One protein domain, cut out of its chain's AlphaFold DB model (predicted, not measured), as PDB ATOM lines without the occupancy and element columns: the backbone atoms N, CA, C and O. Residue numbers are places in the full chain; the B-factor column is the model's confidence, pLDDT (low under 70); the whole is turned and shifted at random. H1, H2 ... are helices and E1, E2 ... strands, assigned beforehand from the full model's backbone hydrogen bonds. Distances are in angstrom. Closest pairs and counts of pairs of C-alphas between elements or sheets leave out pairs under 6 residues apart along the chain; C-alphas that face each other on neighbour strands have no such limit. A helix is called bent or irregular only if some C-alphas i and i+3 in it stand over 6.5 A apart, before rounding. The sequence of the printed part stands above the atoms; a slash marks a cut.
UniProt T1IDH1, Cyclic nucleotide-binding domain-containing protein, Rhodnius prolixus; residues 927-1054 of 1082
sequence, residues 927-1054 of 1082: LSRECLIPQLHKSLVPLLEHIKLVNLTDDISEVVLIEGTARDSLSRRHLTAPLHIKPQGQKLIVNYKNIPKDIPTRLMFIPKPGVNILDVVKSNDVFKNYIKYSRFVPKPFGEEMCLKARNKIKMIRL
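This is residues 927 to 1054 of the 1082 residues of the protein "Cyclic nucleotide-binding domain-containing protein" of Rhodnius prolixus (UniProt T1IDH1). Seven short strands make a small, incompletely closed barrel: the sheets E1-E6-E3-E4 and E5-E2-E7 curve round a common middle, joined where E2 turns into E3 and E4 into E5, and open between E1 and E7. The short helices H2 and H3 form a corner by this open side, residues 929 to 934 of H1 stick out from the body, and residues 1031 to 1054, with H4, make a long arm. The printed part has 128 residues in the order H1 E1 E2 E3 E4 E5 E6 E7 H2 H3 H4; both sheets are antiparallel and the class is mixed, helices and strands. The whole is loose, with a radius of gyration of the C-alphas of 19.6 A and spans of 69 by 36 by 23 A.

The larger sheet runs E1 (residues 949 to 951), E6 (987 to 990), E3 (965 to 968), E4 (974 to 976). N 950 and O 988 are 2.8 A apart between E1 and E6, N 967 and O 989 2.9 A between E3 and E6, and N 966 and O 975 2.9 A in the hairpin of E3 and E4. The other sheet runs E5 (979 to 981), E2 (956 to 963), E7 (1002 to 1007), with N 961 to O 979 at 2.8 A and N 960 to O 1004 at 2.9 A. E2 and E3 meet only through their link, as do E4 and E5; E1 and E7 are apart. H2 (1013 to 1019) only grazes the sheet E5-E2-E7; its closest C-alphas to E7 are Ile 1013 and Pro 1007, 7.1 A. H3 (1021 to 1030) only just grazes the larger sheet, with residues 1021 to 1022. H2 and H3 touch only at the corner, the C-alphas of Val 1017 and Phe 1023 being closest at 5.2 A, at a steep tilt of 48 degrees, opposite ways. H1 (929 to 936) only grazes the sheet E5-E2-E7, with residues 935 to 936. H4 (1039 to 1054) touches no helix. Every O i to N i+4 pair is within hydrogen-bond range in H2 and H4, against 3 of 4 in H1 and 3 of 6 in H3.

E2 is 19.0 A long, from C-alpha 956 at (-25.403, 36.654, 36.430), and E7 16.4 A. H1 begins at C-alpha 929, (-18.352, 53.923, 30.194). H3, 14.6 A, is irregular: C-alphas 1022 and 1025 are 7.3 A apart. H4, 21.4 A, ends at C-alpha 1054, (18.307, 19.861, 54.110).

The C-alphas farthest apart, Asn 994 and Leu 1054, are 69.8 A apart. The printed part has no cut; the links H1 to E1 and E6 to E7 are long. Mean pLDDT of the printed part is 71.8; residues 927 to 931, 984 to 985, 993 to 998 and 1018 to 1054 are under 70.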
ATOM      1  N   LEU A 927     -23.341  52.872  35.771       54.78
ATOM      2  CA  LEU A 927     -21.939  52.637  35.410       54.78
ATOM      3  C   LEU A 927     -21.451  53.613  34.343       54.78
ATOM      4  O   LEU A 927     -21.963  53.678  33.226       54.78
ATOM      5  N   SER A 928     -20.363  54.322  34.653       58.38
ATOM      6  CA  SER A 928     -19.634  55.088  33.645       58.38
ATOM      7  C   SER A 928     -19.089  54.154  32.553       58.38
ATOM      8  O   SER A 928     -18.770  52.985  32.792       58.38
ATOM      9  N   ARG A 929     -18.922  54.675  31.330       60.50
ATOM     10  CA  ARG A 929     -18.352  53.923  30.194       60.50
ATOM     11  C   ARG A 929     -16.986  53.300  30.519       60.50
ATOM     12  O   ARG A 929     -16.655  52.230  30.010       60.50
ATOM     13  N   GLU A 930     -16.218  53.971  31.371       57.53
ATOM     14  CA  GLU A 930     -14.891  53.551  31.828       57.53
ATOM     15  C   GLU A 930     -14.952  52.349  32.784       57.53
ATOM     16  O   GLU A 930     -14.050  51.512  32.758       57.53
ATOM     17  N   CYS A 931     -16.039  52.201  33.548       65.62
ATOM     18  CA  CYS A 931     -16.313  51.030  34.387       65.62
ATOM     19  C   CYS A 931     -16.990  49.889  33.608       65.62
ATOM     20  O   CYS A 931     -16.727  48.712  33.873       65.62
ATOM     21  N   LEU A 932     -17.804  50.224  32.600       74.62
ATOM     22  CA  LEU A 932     -18.552  49.258  31.794       74.62
ATOM     23  C   LEU A 932     -17.633  48.337  30.981       74.62
ATOM     24  O   LEU A 932     -17.802  47.121  31.000       74.62
ATOM     25  N   ILE A 933     -16.641  48.883  30.271       75.62
ATOM     26  CA  ILE A 933     -15.762  48.083  29.398       75.62
ATOM     27  C   ILE A 933     -15.009  46.990  30.188       75.62
ATOM     28  O   ILE A 933     -15.073  45.823  29.785       75.62
ATOM     29  N   PRO A 934     -14.355  47.283  31.333       76.00
ATOM     30  CA  PRO A 934     -13.766  46.256  32.192       76.00
ATOM     31  C   PRO A 934     -14.745  45.157  32.619       76.00
ATOM     32  O   PRO A 934     -14.355  43.988  32.644       76.00
ATOM     33  N   GLN A 935     -15.999  45.504  32.925       78.56
ATOM     34  CA  GLN A 935     -17.033  44.532  33.288       78.56
ATOM     35  C   GLN A 935     -17.461  43.679  32.090       78.56
ATOM     36  O   GLN A 935     -17.514  42.456  32.200       78.56
ATOM     37  N   LEU A 936     -17.655  44.283  30.916       83.75
ATOM     38  CA  LEU A 936     -17.930  43.554  29.676       83.75
ATOM     39  C   LEU A 936     -16.774  42.608  29.312       83.75
ATOM     40  O   LEU A 936     -17.003  41.511  28.817       83.75
ATOM     41  N   HIS A 937     -15.525  42.952  29.629       80.88
ATOM     42  CA  HIS A 937     -14.399  42.027  29.465       80.88
ATOM     43  C   HIS A 937     -14.403  40.847  30.439       80.88
ATOM     44  O   HIS A 937     -13.698  39.870  30.169       80.88
ATOM     45  N   LYS A 938     -15.172  40.887  31.532       83.69
ATOM     46  CA  LYS A 938     -15.405  39.729  32.412       83.69
ATOM     47  C   LYS A 938     -16.529  38.821  31.910       83.69
ATOM     48  O   LYS A 938     -16.692  37.738  32.458       83.69
ATOM     49  N   SER A 939     -17.259  39.220  30.865       87.00
ATOM     50  CA  SER A 939     -18.367  38.431  30.326       87.00
ATOM     51  C   SER A 939     -17.928  37.077  29.763       87.00
ATOM     52  O   SER A 939     -16.752  36.850  29.452       87.00
ATOM     53  N   LEU A 940     -18.890  36.182  29.578       88.25
ATOM     54  CA  LEU A 940     -18.694  34.874  28.967       88.25
ATOM     55  C   LEU A 940     -19.628  34.712  27.772       88.25
ATOM     56  O   LEU A 940     -20.780  35.127  27.832       88.25
ATOM     57  N   VAL A 941     -19.132  34.084  26.708       89.44
ATOM     58  CA  VAL A 941     -19.939  33.705  25.542       89.44
ATOM     59  C   VAL A 941     -19.727  32.215  25.277       89.44
ATOM     60  O   VAL A 941     -18.733  31.846  24.651       89.44
ATOM     61  N   PRO A 942     -20.581  31.333  25.819       86.44
ATOM     62  CA  PRO A 942     -20.492  29.903  25.572       86.44
ATOM     63  C   PRO A 942     -21.039  29.555  24.182       86.44
ATOM     64  O   PRO A 942     -21.913  30.236  23.643       86.44
ATOM     65  N   LEU A 943     -20.541  28.461  23.608       83.25
ATOM     66  CA  LEU A 943     -21.098  27.887  22.384       83.25
ATOM     67  C   LEU A 943     -22.281  26.983  22.765       83.25
ATOM     68  O   LEU A 943     -22.096  25.986  23.460       83.25
ATOM     69  N   LEU A 944     -23.490  27.354  22.336       83.44
ATOM     70  CA  LEU A 944     -24.748  26.721  22.758       83.44
ATOM     71  C   LEU A 944     -25.298  25.676  21.773       83.44
ATOM     72  O   LEU A 944     -26.440  25.264  21.919       83.44
ATOM     73  N   GLU A 945     -24.527  25.230  20.782       78.75
ATOM     74  CA  GLU A 945     -25.012  24.410  19.650       78.75
ATOM     75  C   GLU A 945     -25.737  23.113  20.055       78.75
ATOM     76  O   GLU A 945     -26.670  22.687  19.379       78.75
ATOM     77  N   HIS A 946     -25.374  22.513  21.191       79.06
ATOM     78  CA  HIS A 946     -25.992  21.278  21.699       79.06
ATOM     79  C   HIS A 946     -26.875  21.489  22.934       79.06
ATOM     80  O   HIS A 946     -27.363  20.530  23.530       79.06
ATOM     81  N   ILE A 947     -27.075  22.740  23.339       81.50
ATOM     82  CA  ILE A 947     -27.835  23.101  24.531       81.50
ATOM     83  C   ILE A 947     -29.211  23.579  24.075       81.50
ATOM     84  O   ILE A 947     -29.312  24.372  23.143       81.50
ATOM     85  N   LYS A 948     -30.269  23.072  24.719       83.44
ATOM     86  CA  LYS A 948     -31.668  23.457  24.448       83.44
ATOM     87  C   LYS A 948     -32.267  24.362  25.520       83.44
ATOM     88  O   LYS A 948     -33.214  25.091  25.253       83.44
ATOM     89  N   LEU A 949     -31.735  24.298  26.737       84.81
ATOM     90  CA  LEU A 949     -32.230  25.048  27.882       84.81
ATOM     91  C   LEU A 949     -31.047  25.673  28.617       84.81
ATOM     92  O   LEU A 949     -30.063  24.995  28.908       84.81
ATOM     93  N   VAL A 950     -31.156  26.961  28.910       85.50
ATOM     94  CA  VAL A 950     -30.183  27.741  29.671       85.50
ATOM     95  C   VAL A 950     -30.892  28.284  30.904       85.50
ATOM     96  O   VAL A 950     -31.847  29.051  30.784       85.50
ATOM     97  N   ASN A 951     -30.419  27.900  32.086       84.06
ATOM     98  CA  ASN A 951     -30.927  28.430  33.348       84.06
ATOM     99  C   ASN A 951     -30.094  29.653  33.745       84.06
ATOM    100  O   ASN A 951     -28.867  29.568  33.839       84.06
ATOM    101  N   LEU A 952     -30.745  30.797  33.957       84.12
ATOM    102  CA  LEU A 952     -30.068  31.992  34.452       84.12
ATOM    103  C   LEU A 952     -29.982  31.915  35.978       84.12
ATOM    104  O   LEU A 952     -31.002  31.821  36.654       84.12
ATOM    105  N   THR A 953     -28.757  31.897  36.504       80.94
ATOM    106  CA  THR A 953     -28.480  31.891  37.945       80.94
ATOM    107  C   THR A 953     -28.368  33.313  38.483       80.94
ATOM    108  O   THR A 953     -28.048  34.245  37.740       80.94
ATOM    109  N   ASP A 954     -28.548  33.476  39.796       80.00
ATOM    110  CA  ASP A 954     -28.449  34.777  40.465       80.00
ATOM    111  C   ASP A 954     -27.047  35.402  40.397       80.00
ATOM    112  O   ASP A 954     -26.901  36.603  40.615       80.00
ATOM    113  N   ASP A 955     -26.013  34.633  40.058       82.56
ATOM    114  CA  ASP A 955     -24.642  35.129  39.882       82.56
ATOM    115  C   ASP A 955     -24.473  36.016  38.633       82.56
ATOM    116  O   ASP A 955     -23.510  36.788  38.507       82.56
ATOM    117  N   ILE A 956     -25.402  35.903  37.682       84.19
ATOM    118  CA  ILE A 956     -25.403  36.654  36.430       84.19
ATOM    119  C   ILE A 956     -26.150  37.968  36.666       84.19
ATOM    120  O   ILE A 956     -27.302  37.977  37.092       84.19
ATOM    121  N   SER A 957     -25.502  39.101  36.385       82.69
ATOM    122  CA  SER A 957     -26.160  40.407  36.490       82.69
ATOM    123  C   SER A 957     -27.067  40.658  35.299       82.69
ATOM    124  O   SER A 957     -28.174  41.160  35.462       82.69
ATOM    125  N   GLU A 958     -26.587  40.331  34.097       86.25
ATOM    126  CA  GLU A 958     -27.257  40.655  32.842       86.25
ATOM    127  C   GLU A 958     -26.915  39.653  31.739       86.25
ATOM    128  O   GLU A 958     -25.818  39.084  31.709       86.25
ATOM    129  N   VAL A 959     -27.847  39.472  30.802       88.31
ATOM    130  CA  VAL A 959     -27.663  38.620  29.625       88.31
ATOM    131  C   VAL A 959     -27.955  39.420  28.366       88.31
ATOM    132  O   VAL A 959     -28.937  40.150  28.284       88.31
ATOM    133  N   VAL A 960     -27.101  39.269  27.360       89.69
ATOM    134  CA  VAL A 960     -27.284  39.892  26.050       89.69
ATOM    135  C   VAL A 960     -27.372  38.805  24.995       89.69
ATOM    136  O   VAL A 960     -26.447  38.011  24.821       89.69
ATOM    137  N   LEU A 961     -28.485  38.779  24.275       90.50
ATOM    138  CA  LEU A 961     -28.666  37.963  23.088       90.50
ATOM    139  C   LEU A 961     -27.973  38.669  21.918       90.50
ATOM    140  O   LEU A 961     -28.425  39.728  21.486       90.50
ATOM    141  N   ILE A 962     -26.847  38.112  21.460       89.94
ATOM    142  CA  ILE A 962     -26.022  38.687  20.386       89.94
ATOM    143  C   ILE A 962     -26.605  38.321  19.023       89.94
ATOM    144  O   ILE A 962     -26.811  39.204  18.199       89.94
ATOM    145  N   GLU A 963     -26.867  37.033  18.798       89.94
ATOM    146  CA  GLU A 963     -27.383  36.508  17.533       89.94
ATOM    147  C   GLU A 963     -28.341  35.335  17.781       89.94
ATOM    148  O   GLU A 963     -28.180  34.576  18.743       89.94
ATOM    149  N   GLY A 964     -29.325  35.188  16.896       89.94
ATOM    150  CA  GLY A 964     -30.289  34.098  16.889       89.94
ATOM    151  C   GLY A 964     -31.579  34.457  17.615       89.94
ATOM    152  O   GLY A 964     -31.879  35.624  17.886       89.94
ATOM    153  N   THR A 965     -32.350  33.431  17.965       89.38
ATOM    154  CA  THR A 965     -33.564  33.607  18.764       89.38
ATOM    155  C   THR A 965     -33.525  32.764  20.030       89.38
ATOM    156  O   THR A 965     -32.863  31.726  20.103       89.38
ATOM    157  N   ALA A 966     -34.226  33.233  21.050       89.94
ATOM    158  CA  ALA A 966     -34.477  32.513  22.286       89.94
ATOM    159  C   ALA A 966     -35.968  32.607  22.613       89.94
ATOM    160  O   ALA A 966     -36.662  33.515  22.153       89.94
ATOM    161  N   ARG A 967     -36.480  31.669  23.401       89.31
ATOM    162  CA  ARG A 967     -37.842  31.733  23.926       89.31
ATOM    163  C   ARG A 967     -37.777  31.657  25.439       89.31
ATOM    164  O   ARG A 967     -37.157  30.744  25.979       89.31
ATOM    165  N   ASP A 968     -38.413  32.598  26.119       87.69
ATOM    166  CA  ASP A 968     -38.557  32.499  27.568       87.69
ATOM    167  C   ASP A 968     -39.467  31.308  27.909       87.69
ATOM    168  O   ASP A 968     -40.532  31.124  27.314       87.69
ATOM    169  N   SER A 969     -39.026  30.453  28.827       86.44
ATOM    170  CA  SER A 969     -39.764  29.264  29.243       86.44
ATOM    171  C   SER A 969     -41.054  29.612  29.978       86.44
ATOM    172  O   SER A 969     -41.999  28.830  29.887       86.44
ATOM    173  N   LEU A 970     -41.092  30.738  30.701       84.31
ATOM    174  CA  LEU A 970     -42.252  31.153  31.493       84.31
ATOM    175  C   LEU A 970     -43.242  31.948  30.642       84.31
ATOM    176  O   LEU A 970     -44.367  31.507  30.441       84.31
ATOM    177  N   SER A 971     -42.813  33.080  30.072       83.19
ATOM    178  CA  SER A 971     -43.710  33.935  29.278       83.19
ATOM    179  C   SER A 971     -44.009  33.398  27.876       83.19
ATOM    180  O   SER A 971     -44.841  33.963  27.170       83.19
ATOM    181  N   ARG A 972     -43.292  32.353  27.423       84.50
ATOM    182  CA  ARG A 972     -43.312  31.835  26.039       84.50
ATOM    183  C   ARG A 972     -42.997  32.887  24.970       84.50
ATOM    184  O   ARG A 972     -43.110  32.596  23.778       84.50
ATOM    185  N   ARG A 973     -42.538  34.078  25.366       86.81
ATOM    186  CA  ARG A 973     -42.237  35.182  24.460       86.81
ATOM    187  C   ARG A 973     -41.033  34.842  23.593       86.81
ATOM    188  O   ARG A 973     -39.994  34.401  24.087       86.81
ATOM    189  N   HIS A 974     -41.178  35.084  22.295       86.12
ATOM    190  CA  HIS A 974     -40.079  35.018  21.343       86.12
ATOM    191  C   HIS A 974     -39.169  36.236  21.491       86.12
ATOM    192  O   HIS A 974     -39.627  37.379  21.462       86.12
ATOM    193  N   LEU A 975     -37.877  35.973  21.654       89.12
ATOM    194  CA  LEU A 975     -36.819  36.962  21.785       89.12
ATOM    195  C   LEU A 975     -35.906  36.849  20.563       89.12
ATOM    196  O   LEU A 975     -35.313  35.799  20.321       89.12
ATOM    197  N   THR A 976     -35.793  37.927  19.799       88.81
ATOM    198  CA  THR A 976     -34.952  38.030  18.598       88.81
ATOM    199  C   THR A 976     -33.763  38.940  18.874       88.81
ATOM    200  O   THR A 976     -33.926  40.018  19.449       88.81
ATOM    201  N   ALA A 977     -32.565  38.517  18.474       87.50
ATOM    202  CA  ALA A 977     -31.353  39.307  18.643       87.50
ATOM    203  C   ALA A 977     -31.328  40.576  17.757       87.50
ATOM    204  O   ALA A 977     -31.960  40.605  16.697       87.50
ATOM    205  N   PRO A 978     -30.543  41.610  18.116       87.81
ATOM    206  CA  PRO A 978     -29.827  41.782  19.378       87.81
ATOM    207  C   PRO A 978     -30.750  42.313  20.484       87.81
ATOM    208  O   PRO A 978     -31.468  43.291  20.276       87.81
ATOM    209  N   LEU A 979     -30.714  41.703  21.672       87.31
ATOM    210  CA  LEU A 979     -31.619  42.053  22.775       87.31
ATOM    211  C   LEU A 979     -30.945  41.956  24.147       87.31
ATOM    212  O   LEU A 979     -30.181  41.029  24.413       87.31
ATOM    213  N   HIS A 980     -31.270  42.894  25.036       86.94
ATOM    214  CA  HIS A 980     -30.926  42.831  26.460       86.94
ATOM    215  C   HIS A 980     -31.993  42.061  27.242       86.94
ATOM    216  O   HIS A 980     -33.187  42.315  27.080       86.94
ATOM    217  N   ILE A 981     -31.566  41.116  28.078       86.50
ATOM    218  CA  ILE A 981     -32.430  40.232  28.863       86.50
ATOM    219  C   ILE A 981     -32.063  40.383  30.345       86.50
ATOM    220  O   ILE A 981     -30.912  40.182  30.743       86.50
ATOM    221  N   LYS A 982     -33.059  40.714  31.178       81.38
ATOM    222  CA  LYS A 982     -32.907  40.767  32.639       81.38
ATOM    223  C   LYS A 982     -33.008  39.347  33.223       81.38
ATOM    224  O   LYS A 982     -33.993  38.670  32.945       81.38
ATOM    225  N   PRO A 983     -32.053  38.889  34.052       72.69
ATOM    226  CA  PRO A 983     -31.931  37.474  34.414       72.69
ATOM    227  C   PRO A 983     -32.922  36.934  35.462       72.69
ATOM    228  O   PRO A 983     -32.750  35.791  35.854       72.69
ATOM    229  N   GLN A 984     -33.942  37.694  35.894       68.50
ATOM    230  CA  GLN A 984     -34.867  37.411  37.020       68.50
ATOM    231  C   GLN A 984     -35.467  35.979  37.043       68.50
ATOM    232  O   GLN A 984     -36.609  35.779  36.638       68.50
ATOM    233  N   GLY A 985     -34.706  34.974  37.491       62.59
ATOM    234  CA  GLY A 985     -35.120  33.564  37.562       62.59
ATOM    235  C   GLY A 985     -35.520  32.922  36.223       62.59
ATOM    236  O   GLY A 985     -36.188  31.886  36.212       62.59
ATOM    237  N   GLN A 986     -35.164  33.527  35.086       74.56
ATOM    238  CA  GLN A 986     -35.656  33.093  33.777       74.56
ATOM    239  C   GLN A 986     -34.929  31.836  33.282       74.56
ATOM    240  O   GLN A 986     -33.702  31.718  33.354       74.56
ATOM    241  N   LYS A 987     -35.693  30.904  32.702       84.50
ATOM    242  CA  LYS A 987     -35.153  29.778  31.928       84.50
ATOM    243  C   LYS A 987     -35.330  30.082  30.449       84.50
ATOM    244  O   LYS A 987     -36.451  30.278  29.988       84.50
ATOM    245  N   LEU A 988     -34.237  30.114  29.697       86.75
ATOM    246  CA  LEU A 988     -34.258  30.401  28.267       86.75
ATOM    247  C   LEU A 988     -34.194  29.099  27.474       86.75
ATOM    248  O   LEU A 988     -33.249  28.322  27.601       86.75
ATOM    249  N   ILE A 989     -35.190  28.878  26.625       86.00
ATOM    250  CA  ILE A 989     -35.183  27.815  25.625       86.00
ATOM    251  C   ILE A 989     -34.450  28.348  24.393       86.00
ATOM    252  O   ILE A 989     -34.873  29.326  23.769       86.00
ATOM    253  N   VAL A 990     -33.354  27.696  24.035       84.94
ATOM    254  CA  VAL A 990     -32.505  28.014  22.880       84.94
ATOM    255  C   VAL A 990     -32.564  26.860  21.875       84.94
ATOM    256  O   VAL A 990     -32.857  25.727  22.256       84.94
ATOM    257  N   ASN A 991     -32.330  27.131  20.588       74.62
ATOM    258  CA  ASN A 991     -32.316  26.109  19.526       74.62
ATOM    259  C   ASN A 991     -33.563  25.179  19.510       74.62
ATOM    260  O   ASN A 991     -33.443  23.953  19.431       74.62
ATOM    261  N   TYR A 992     -34.779  25.735  19.630       75.44
ATOM    262  CA  TYR A 992     -36.027  24.952  19.559       75.44
ATOM    263  C   TYR A 992     -36.424  24.629  18.104       75.44
ATOM    264  O   TYR A 992     -36.027  25.319  17.173       75.44
ATOM    265  N   LYS A 993     -37.233  23.570  17.918       61.53
ATOM    266  CA  LYS A 993     -37.469  22.851  16.643       61.53
ATOM    267  C   LYS A 993     -37.901  23.688  15.417       61.53
ATOM    268  O   LYS A 993     -37.802  23.172  14.313       61.53
ATOM    269  N   ASN A 994     -38.351  24.933  15.590       62.09
ATOM    270  CA  ASN A 994     -38.897  25.769  14.508       62.09
ATOM    271  C   ASN A 994     -37.878  26.760  13.913       62.09
ATOM    272  O   ASN A 994     -38.249  27.576  13.075       62.09
ATOM    273  N   ILE A 995     -36.621  26.732  14.358       63.59
ATOM    274  CA  ILE A 995     -35.547  27.581  13.829       63.59
ATOM    275  C   ILE A 995     -34.650  26.707  12.941       63.59
ATOM    276  O   ILE A 995     -34.351  25.576  13.342       63.59
ATOM    277  N   PRO A 996     -34.192  27.194  11.770       63.88
ATOM    278  CA  PRO A 996     -33.165  26.511  10.990       63.88
ATOM    279  C   PRO A 996     -31.970  26.165  11.884       63.88
ATOM    280  O   PRO A 996     -31.463  27.025  12.608       63.88
ATOM    281  N   LYS A 997     -31.511  24.907  11.843       61.16
ATOM    282  CA  LYS A 997     -30.372  24.435  12.658       61.16
ATOM    283  C   LYS A 997     -29.073  25.201  12.375       61.16
ATOM    284  O   LYS A 997     -28.142  25.125  13.171       61.16
ATOM    285  N   ASP A 998     -29.040  25.953  11.282       65.06
ATOM    286  CA  ASP A 998     -27.860  26.635  10.763       65.06
ATOM    287  C   ASP A 998     -27.515  27.928  11.524       65.06
ATOM    288  O   ASP A 998     -26.434  28.486  11.330       65.06
ATOM    289  N   ILE A 999     -28.395  28.421  12.411       77.00
ATOM    290  CA  ILE A 999     -28.168  29.665  13.168       77.00
ATOM    291  C   ILE A 999     -28.222  29.378  14.674       77.00
ATOM    292  O   ILE A 999     -29.284  29.474  15.296       77.00
ATOM    293  N   PRO A1000     -27.083  29.028  15.293       83.25
ATOM    294  CA  PRO A1000     -27.032  28.767  16.725       83.25
ATOM    295  C   PRO A1000     -27.242  30.051  17.530       83.25
ATOM    296  O   PRO A1000     -26.600  31.071  17.275       83.25
ATOM    297  N   THR A1001     -28.077  29.986  18.570       88.88
ATOM    298  CA  THR A1001     -28.267  31.112  19.496       88.88
ATOM    299  C   THR A1001     -26.951  31.461  20.204       88.88
ATOM    300  O   THR A1001     -26.290  30.593  20.785       88.88
ATOM    301  N   ARG A1002     -26.569  32.744  20.206       91.06
ATOM    302  CA  ARG A1002     -25.363  33.258  20.878       91.06
ATOM    303  C   ARG A1002     -25.748  34.204  22.016       91.06
ATOM    304  O   ARG A1002     -26.284  35.288  21.784       91.06
ATOM    305  N   LEU A1003     -25.440  33.803  23.251       90.50
ATOM    306  CA  LEU A1003     -25.701  34.578  24.468       90.50
ATOM    307  C   LEU A1003     -24.392  35.051  25.106       90.50
ATOM    308  O   LEU A1003     -23.438  34.285  25.227       90.50
ATOM    309  N   MET A1004     -24.367  36.300  25.563       91.44
ATOM    310  CA  MET A1004     -23.308  36.859  26.397       91.44
ATOM    311  C   MET A1004     -23.810  37.049  27.820       91.44
ATOM    312  O   MET A1004     -24.775  37.768  28.055       91.44
ATOM    313  N   PHE A1005     -23.115  36.429  28.765       88.81
ATOM    314  CA  PHE A1005     -23.424  36.470  30.189       88.81
ATOM    315  C   PHE A1005     -22.486  37.447  30.879       88.81
ATOM    316  O   PHE A1005     -21.263  37.324  30.765       88.81
ATOM    317  N   ILE A1006     -23.045  38.420  31.589       87.94
ATOM    318  CA  ILE A1006     -22.291  39.417  32.346       87.94
ATOM    319  C   ILE A1006     -22.421  39.058  33.831       87.94
ATOM    320  O   ILE A1006     -23.539  39.012  34.341       87.94
ATOM    321  N   PRO A1007     -21.310  38.765  34.532       86.56
ATOM    322  CA  PRO A1007     -21.356  38.419  35.949       86.56
ATOM    323  C   PRO A1007     -21.585  39.656  36.828       86.56
ATOM    324  O   PRO A1007     -21.155  40.764  36.476       86.56
ATOM    325  N   LYS A1008     -22.191  39.453  38.006       83.50
ATOM    326  CA  LYS A1008     -22.288  40.487  39.048       83.50
ATOM    327  C   LYS A1008     -20.896  40.954  39.510       83.50
ATOM    328  O   LYS A1008     -19.944  40.165  39.534       83.50
ATOM    329  N   PRO A1009     -20.733  42.241  39.872       78.50
ATOM    330  CA  PRO A1009     -19.470  42.744  40.405       78.50
ATOM    331  C   PRO A1009     -19.103  41.996  41.697       78.50
ATOM    332  O   PRO A1009     -19.942  41.800  42.564       78.50
ATOM    333  N   GLY A1010     -17.846  41.555  41.807       73.69
ATOM    334  CA  GLY A1010     -17.347  40.780  42.952       73.69
ATOM    335  C   GLY A1010     -17.412  39.259  42.776       73.69
ATOM    336  O   GLY A1010     -16.615  38.557  43.391       73.69
ATOM    337  N   VAL A1011     -18.253  38.747  41.872       79.44
ATOM    338  CA  VAL A1011     -18.344  37.303  41.606       79.44
ATOM    339  C   VAL A1011     -17.155  36.838  40.763       79.44
ATOM    340  O   VAL A1011     -16.813  37.440  39.736       79.44
ATOM    341  N   ASN A1012     -16.503  35.755  41.192       75.75
ATOM    342  CA  ASN A1012     -15.426  35.147  40.426       75.75
ATOM    343  C   ASN A1012     -16.005  34.382  39.230       75.75
ATOM    344  O   ASN A1012     -16.923  33.577  39.361       75.75
ATOM    345  N   ILE A1013     -15.427  34.599  38.048       74.88
ATOM    346  CA  ILE A1013     -15.839  33.955  36.792       74.88
ATOM    347  C   ILE A1013     -15.832  32.428  36.934       74.88
ATOM    348  O   ILE A1013     -16.684  31.752  36.367       74.88
ATOM    349  N   LEU A1014     -14.880  31.889  37.699       73.31
ATOM    350  CA  LEU A1014     -14.771  30.452  37.937       73.31
ATOM    351  C   LEU A1014     -15.982  29.879  38.675       73.31
ATOM    352  O   LEU A1014     -16.316  28.723  38.438       73.31
ATOM    353  N   ASP A1015     -16.637  30.666  39.522       73.62
ATOM    354  CA  ASP A1015     -17.775  30.200  40.311       73.62
ATOM    355  C   ASP A1015     -19.044  30.188  39.457       73.62
ATOM    356  O   ASP A1015     -19.711  29.160  39.404       73.62
ATOM    357  N   VAL A1016     -19.259  31.224  38.634       72.50
ATOM    358  CA  VAL A1016     -20.311  31.248  37.588       72.50
ATOM    359  C   VAL A1016     -20.173  30.067  36.629       72.50
ATOM    360  O   VAL A1016     -21.144  29.465  36.177       72.50
ATOM    361  N   VAL A1017     -18.931  29.740  36.286       72.31
ATOM    362  CA  VAL A1017     -18.606  28.668  35.351       72.31
ATOM    363  C   VAL A1017     -18.810  27.282  35.985       72.31
ATOM    364  O   VAL A1017     -19.180  26.350  35.276       72.31
ATOM    365  N   LYS A1018     -18.600  27.130  37.299       69.69
ATOM    366  CA  LYS A1018     -18.870  25.882  38.036       69.69
ATOM    367  C   LYS A1018     -20.355  25.680  38.326       69.69
ATOM    368  O   LYS A1018     -20.801  24.538  38.298       69.69
ATOM    369  N   SER A1019     -21.090  26.755  38.621       63.81
ATOM    370  CA  SER A1019     -22.503  26.700  39.012       63.81
ATOM    371  C   SER A1019     -23.448  26.440  37.837       63.81
ATOM    372  O   SER A1019     -24.566  25.980  38.046       63.81
ATOM    373  N   ASN A1020     -23.002  26.683  36.598       63.47
ATOM    374  CA  ASN A1020     -23.823  26.513  35.404       63.47
ATOM    375  C   ASN A1020     -23.296  25.413  34.471       63.47
ATOM    376  O   ASN A1020     -22.229  25.530  33.863       63.47
ATOM    377  N   ASP A1021     -24.117  24.385  34.259       65.62
ATOM    378  CA  ASP A1021     -23.826  23.242  33.381       65.62
ATOM    379  C   ASP A1021     -23.489  23.646  31.939       65.62
ATOM    380  O   ASP A1021     -22.683  22.996  31.270       65.62
ATOM    381  N   VAL A1022     -24.022  24.790  31.500       66.12
ATOM    382  CA  VAL A1022     -23.753  25.430  30.204       66.12
ATOM    383  C   VAL A1022     -22.258  25.718  29.993       66.12
ATOM    384  O   VAL A1022     -21.776  25.721  28.859       66.12
ATOM    385  N   PHE A1023     -21.490  25.905  31.072       67.69
ATOM    386  CA  PHE A1023     -20.059  26.204  31.023       67.69
ATOM    387  C   PHE A1023     -19.154  24.997  31.319       67.69
ATOM    388  O   PHE A1023     -17.931  25.151  31.269       67.69
ATOM    389  N   LYS A1024     -19.682  23.780  31.537       65.50
ATOM    390  CA  LYS A1024     -18.855  22.568  31.766       65.50
ATOM    391  C   LYS A1024     -17.869  22.307  30.621       65.50
ATOM    392  O   LYS A1024     -16.697  22.009  30.861       65.50
ATOM    393  N   ASN A1025     -18.299  22.533  29.378       56.31
ATOM    394  CA  ASN A1025     -17.420  22.469  28.206       56.31
ATOM    395  C   ASN A1025     -16.356  23.579  28.223       56.31
ATOM    396  O   ASN A1025     -15.218  23.345  27.836       56.31
ATOM    397  N   TYR A1026     -16.679  24.761  28.749       58.97
ATOM    398  CA  TYR A1026     -15.728  25.861  28.931       58.97
ATOM    399  C   TYR A1026     -14.668  25.536  30.012       58.97
ATOM    400  O   TYR A1026     -13.505  25.921  29.876       58.97
ATOM    401  N   ILE A1027     -15.023  24.773  31.060       52.66
ATOM    402  CA  ILE A1027     -14.107  24.293  32.123       52.66
ATOM    403  C   ILE A1027     -13.121  23.251  31.605       52.66
ATOM    404  O   ILE A1027     -11.929  23.339  31.908       52.66
ATOM    405  N   LYS A1028     -13.607  22.270  30.832       48.91
ATOM    406  CA  LYS A1028     -12.788  21.145  30.345       48.91
ATOM    407  C   LYS A1028     -11.558  21.629  29.569       48.91
ATOM    408  O   LYS A1028     -10.498  21.020  29.671       48.91
ATOM    409  N   TYR A1029     -11.677  22.767  28.885       45.16
ATOM    410  CA  TYR A1029     -10.588  23.369  28.115       45.16
ATOM    411  C   TYR A1029      -9.903  24.569  28.800       45.16
ATOM    412  O   TYR A1029      -8.735  24.825  28.521       45.16
ATOM    413  N   SER A1030     -10.556  25.295  29.723       40.91
ATOM    414  CA  SER A1030      -9.903  26.397  30.463       40.91
ATOM    415  C   SER A1030      -8.882  25.913  31.500       40.91
ATOM    416  O   SER A1030      -7.927  26.632  31.790       40.91
ATOM    417  N   ARG A1031      -9.004  24.666  31.979       38.88
ATOM    418  CA  ARG A1031      -7.966  23.987  32.781       38.88
ATOM    419  C   ARG A1031      -6.649  23.754  32.023       38.88
ATOM    420  O   ARG A1031      -5.639  23.502  32.668       38.88
ATOM    421  N   PHE A1032      -6.650  23.878  30.693       36.88
ATOM    422  CA  PHE A1032      -5.466  23.771  29.830       36.88
ATOM    423  C   PHE A1032      -4.878  25.126  29.410       36.88
ATOM    424  O   PHE A1032      -3.910  25.161  28.650       36.88
ATOM    425  N   VAL A1033      -5.406  26.251  29.909       33.00
ATOM    426  CA  VAL A1033      -4.630  27.496  29.884       33.00
ATOM    427  C   VAL A1033      -3.395  27.227  30.738       33.00
ATOM    428  O   VAL A1033      -3.569  26.862  31.905       33.00
ATOM    429  N   PRO A1034      -2.165  27.373  30.217       29.58
ATOM    430  CA  PRO A1034      -1.005  27.276  31.076       29.58
ATOM    431  C   PRO A1034      -1.185  28.349  32.153       29.58
ATOM    432  O   PRO A1034      -1.118  29.547  31.868       29.58
ATOM    433  N   LYS A1035      -1.416  27.928  33.408       31.27
ATOM    434  CA  LYS A1035      -0.954  28.714  34.558       31.27
ATOM    435  C   LYS A1035       0.460  29.167  34.185       31.27
ATOM    436  O   LYS A1035       1.162  28.333  33.607       31.27
ATOM    437  N   PRO A1036       0.873  30.423  34.437       33.88
ATOM    438  CA  PRO A1036       2.236  30.849  34.143       33.88
ATOM    439  C   PRO A1036       3.184  29.745  34.614       33.88
ATOM    440  O   PRO A1036       3.238  29.442  35.808       33.88
ATOM    441  N   PHE A1037       3.785  29.054  33.641       38.91
ATOM    442  CA  PHE A1037       4.690  27.932  33.845       38.91
ATOM    443  C   PHE A1037       5.856  28.519  34.636       38.91
ATOM    444  O   PHE A1037       6.699  29.222  34.089       38.91
ATOM    445  N   GLY A1038       5.797  28.398  35.958       42.12
ATOM    446  CA  GLY A1038       6.616  29.225  36.826       42.12
ATOM    447  C   GLY A1038       6.321  28.947  38.282       42.12
ATOM    448  O   GLY A1038       7.090  28.256  38.926       42.12
ATOM    449  N   GLU A1039       5.214  29.435  38.828       38.41
ATOM    450  CA  GLU A1039       5.139  29.555  40.289       38.41
ATOM    451  C   GLU A1039       4.885  28.236  41.011       38.41
ATOM    452  O   GLU A1039       5.670  27.883  41.875       38.41
ATOM    453  N   GLU A1040       3.875  27.448  40.647       42.53
ATOM    454  CA  GLU A1040       3.550  26.226  41.403       42.53
ATOM    455  C   GLU A1040       4.590  25.108  41.192       42.53
ATOM    456  O   GLU A1040       4.948  24.392  42.127       42.53
ATOM    457  N   MET A1041       5.131  24.995  39.973       43.81
ATOM    458  CA  MET A1041       6.186  24.032  39.653       43.81
ATOM    459  C   MET A1041       7.557  24.498  40.160       43.81
ATOM    460  O   MET A1041       8.285  23.663  40.684       43.81
ATOM    461  N   CYS A1042       7.894  25.800  40.123       45.16
ATOM    462  CA  CYS A1042       9.102  26.295  40.798       45.16
ATOM    463  C   CYS A1042       8.953  26.293  42.316       45.16
ATOM    464  O   CYS A1042       9.970  26.190  42.985       45.16
ATOM    465  N   LEU A1043       7.746  26.381  42.884       48.62
ATOM    466  CA  LEU A1043       7.520  26.236  44.323       48.62
ATOM    467  C   LEU A1043       7.683  24.770  44.731       48.62
ATOM    468  O   LEU A1043       8.424  24.484  45.662       48.62
ATOM    469  N   LYS A1044       7.101  23.825  43.979       54.97
ATOM    470  CA  LYS A1044       7.333  22.384  44.183       54.97
ATOM    471  C   LYS A1044       8.796  22.008  43.949       54.97
ATOM    472  O   LYS A1044       9.354  21.273  44.755       54.97
ATOM    473  N   ALA A1045       9.448  22.549  42.920       49.50
ATOM    474  CA  ALA A1045      10.871  22.334  42.663       49.50
ATOM    475  C   ALA A1045      11.749  23.010  43.722       49.50
ATOM    476  O   ALA A1045      12.680  22.377  44.197       49.50
ATOM    477  N   ARG A1046      11.443  24.234  44.176       53.28
ATOM    478  CA  ARG A1046      12.147  24.897  45.290       53.28
ATOM    479  C   ARG A1046      11.988  24.136  46.587       53.28
ATOM    480  O   ARG A1046      12.966  24.014  47.307       53.28
ATOM    481  N   ASN A1047      10.798  23.619  46.874       58.19
ATOM    482  CA  ASN A1047      10.544  22.843  48.082       58.19
ATOM    483  C   ASN A1047      11.266  21.494  48.010       58.19
ATOM    484  O   ASN A1047      11.905  21.100  48.978       58.19
ATOM    485  N   LYS A1048      11.282  20.841  46.842       58.16
ATOM    486  CA  LYS A1048      12.027  19.591  46.631       58.16
ATOM    487  C   LYS A1048      13.547  19.808  46.657       58.16
ATOM    488  O   LYS A1048      14.255  19.019  47.263       58.16
ATOM    489  N   ILE A1049      14.042  20.912  46.092       55.91
ATOM    490  CA  ILE A1049      15.450  21.335  46.173       55.91
ATOM    491  C   ILE A1049      15.815  21.715  47.612       55.91
ATOM    492  O   ILE A1049      16.898  21.357  48.052       55.91
ATOM    493  N   LYS A1050      14.932  22.390  48.365       57.19
ATOM    494  CA  LYS A1050      15.127  22.681  49.795       57.19
ATOM    495  C   LYS A1050      15.204  21.401  50.621       57.19
ATOM    496  O   LYS A1050      16.104  21.321  51.444       57.19
ATOM    497  N   MET A1051      14.337  20.415  50.376       57.34
ATOM    498  CA  MET A1051      14.402  19.119  51.067       57.34
ATOM    499  C   MET A1051      15.696  18.370  50.747       57.34
ATOM    500  O   MET A1051      16.402  17.983  51.665       57.34
ATOM    501  N   ILE A1052      16.097  18.297  49.472       55.97
ATOM    502  CA  ILE A1052      17.378  17.681  49.080       55.97
ATOM    503  C   ILE A1052      18.567  18.421  49.718       55.97
ATOM    504  O   ILE A1052      19.545  17.798  50.117       55.97
ATOM    505  N   ARG A1053      18.500  19.754  49.848       48.69
ATOM    506  CA  ARG A1053      19.543  20.543  50.523       48.69
ATOM    507  C   ARG A1053      19.579  20.285  52.030       48.69
ATOM    508  O   ARG A1053      20.667  20.241  52.582       48.69
ATOM    509  N   LEU A1054      18.423  20.131  52.674       51.88
ATOM    510  CA  LEU A1054      18.307  19.861  54.110       51.88
ATOM    511  C   LEU A1054      18.791  18.447  54.463       51.88
ATOM    512  O   LEU A1054      19.576  18.315  55.396       51.88
TER     513      LEU A1054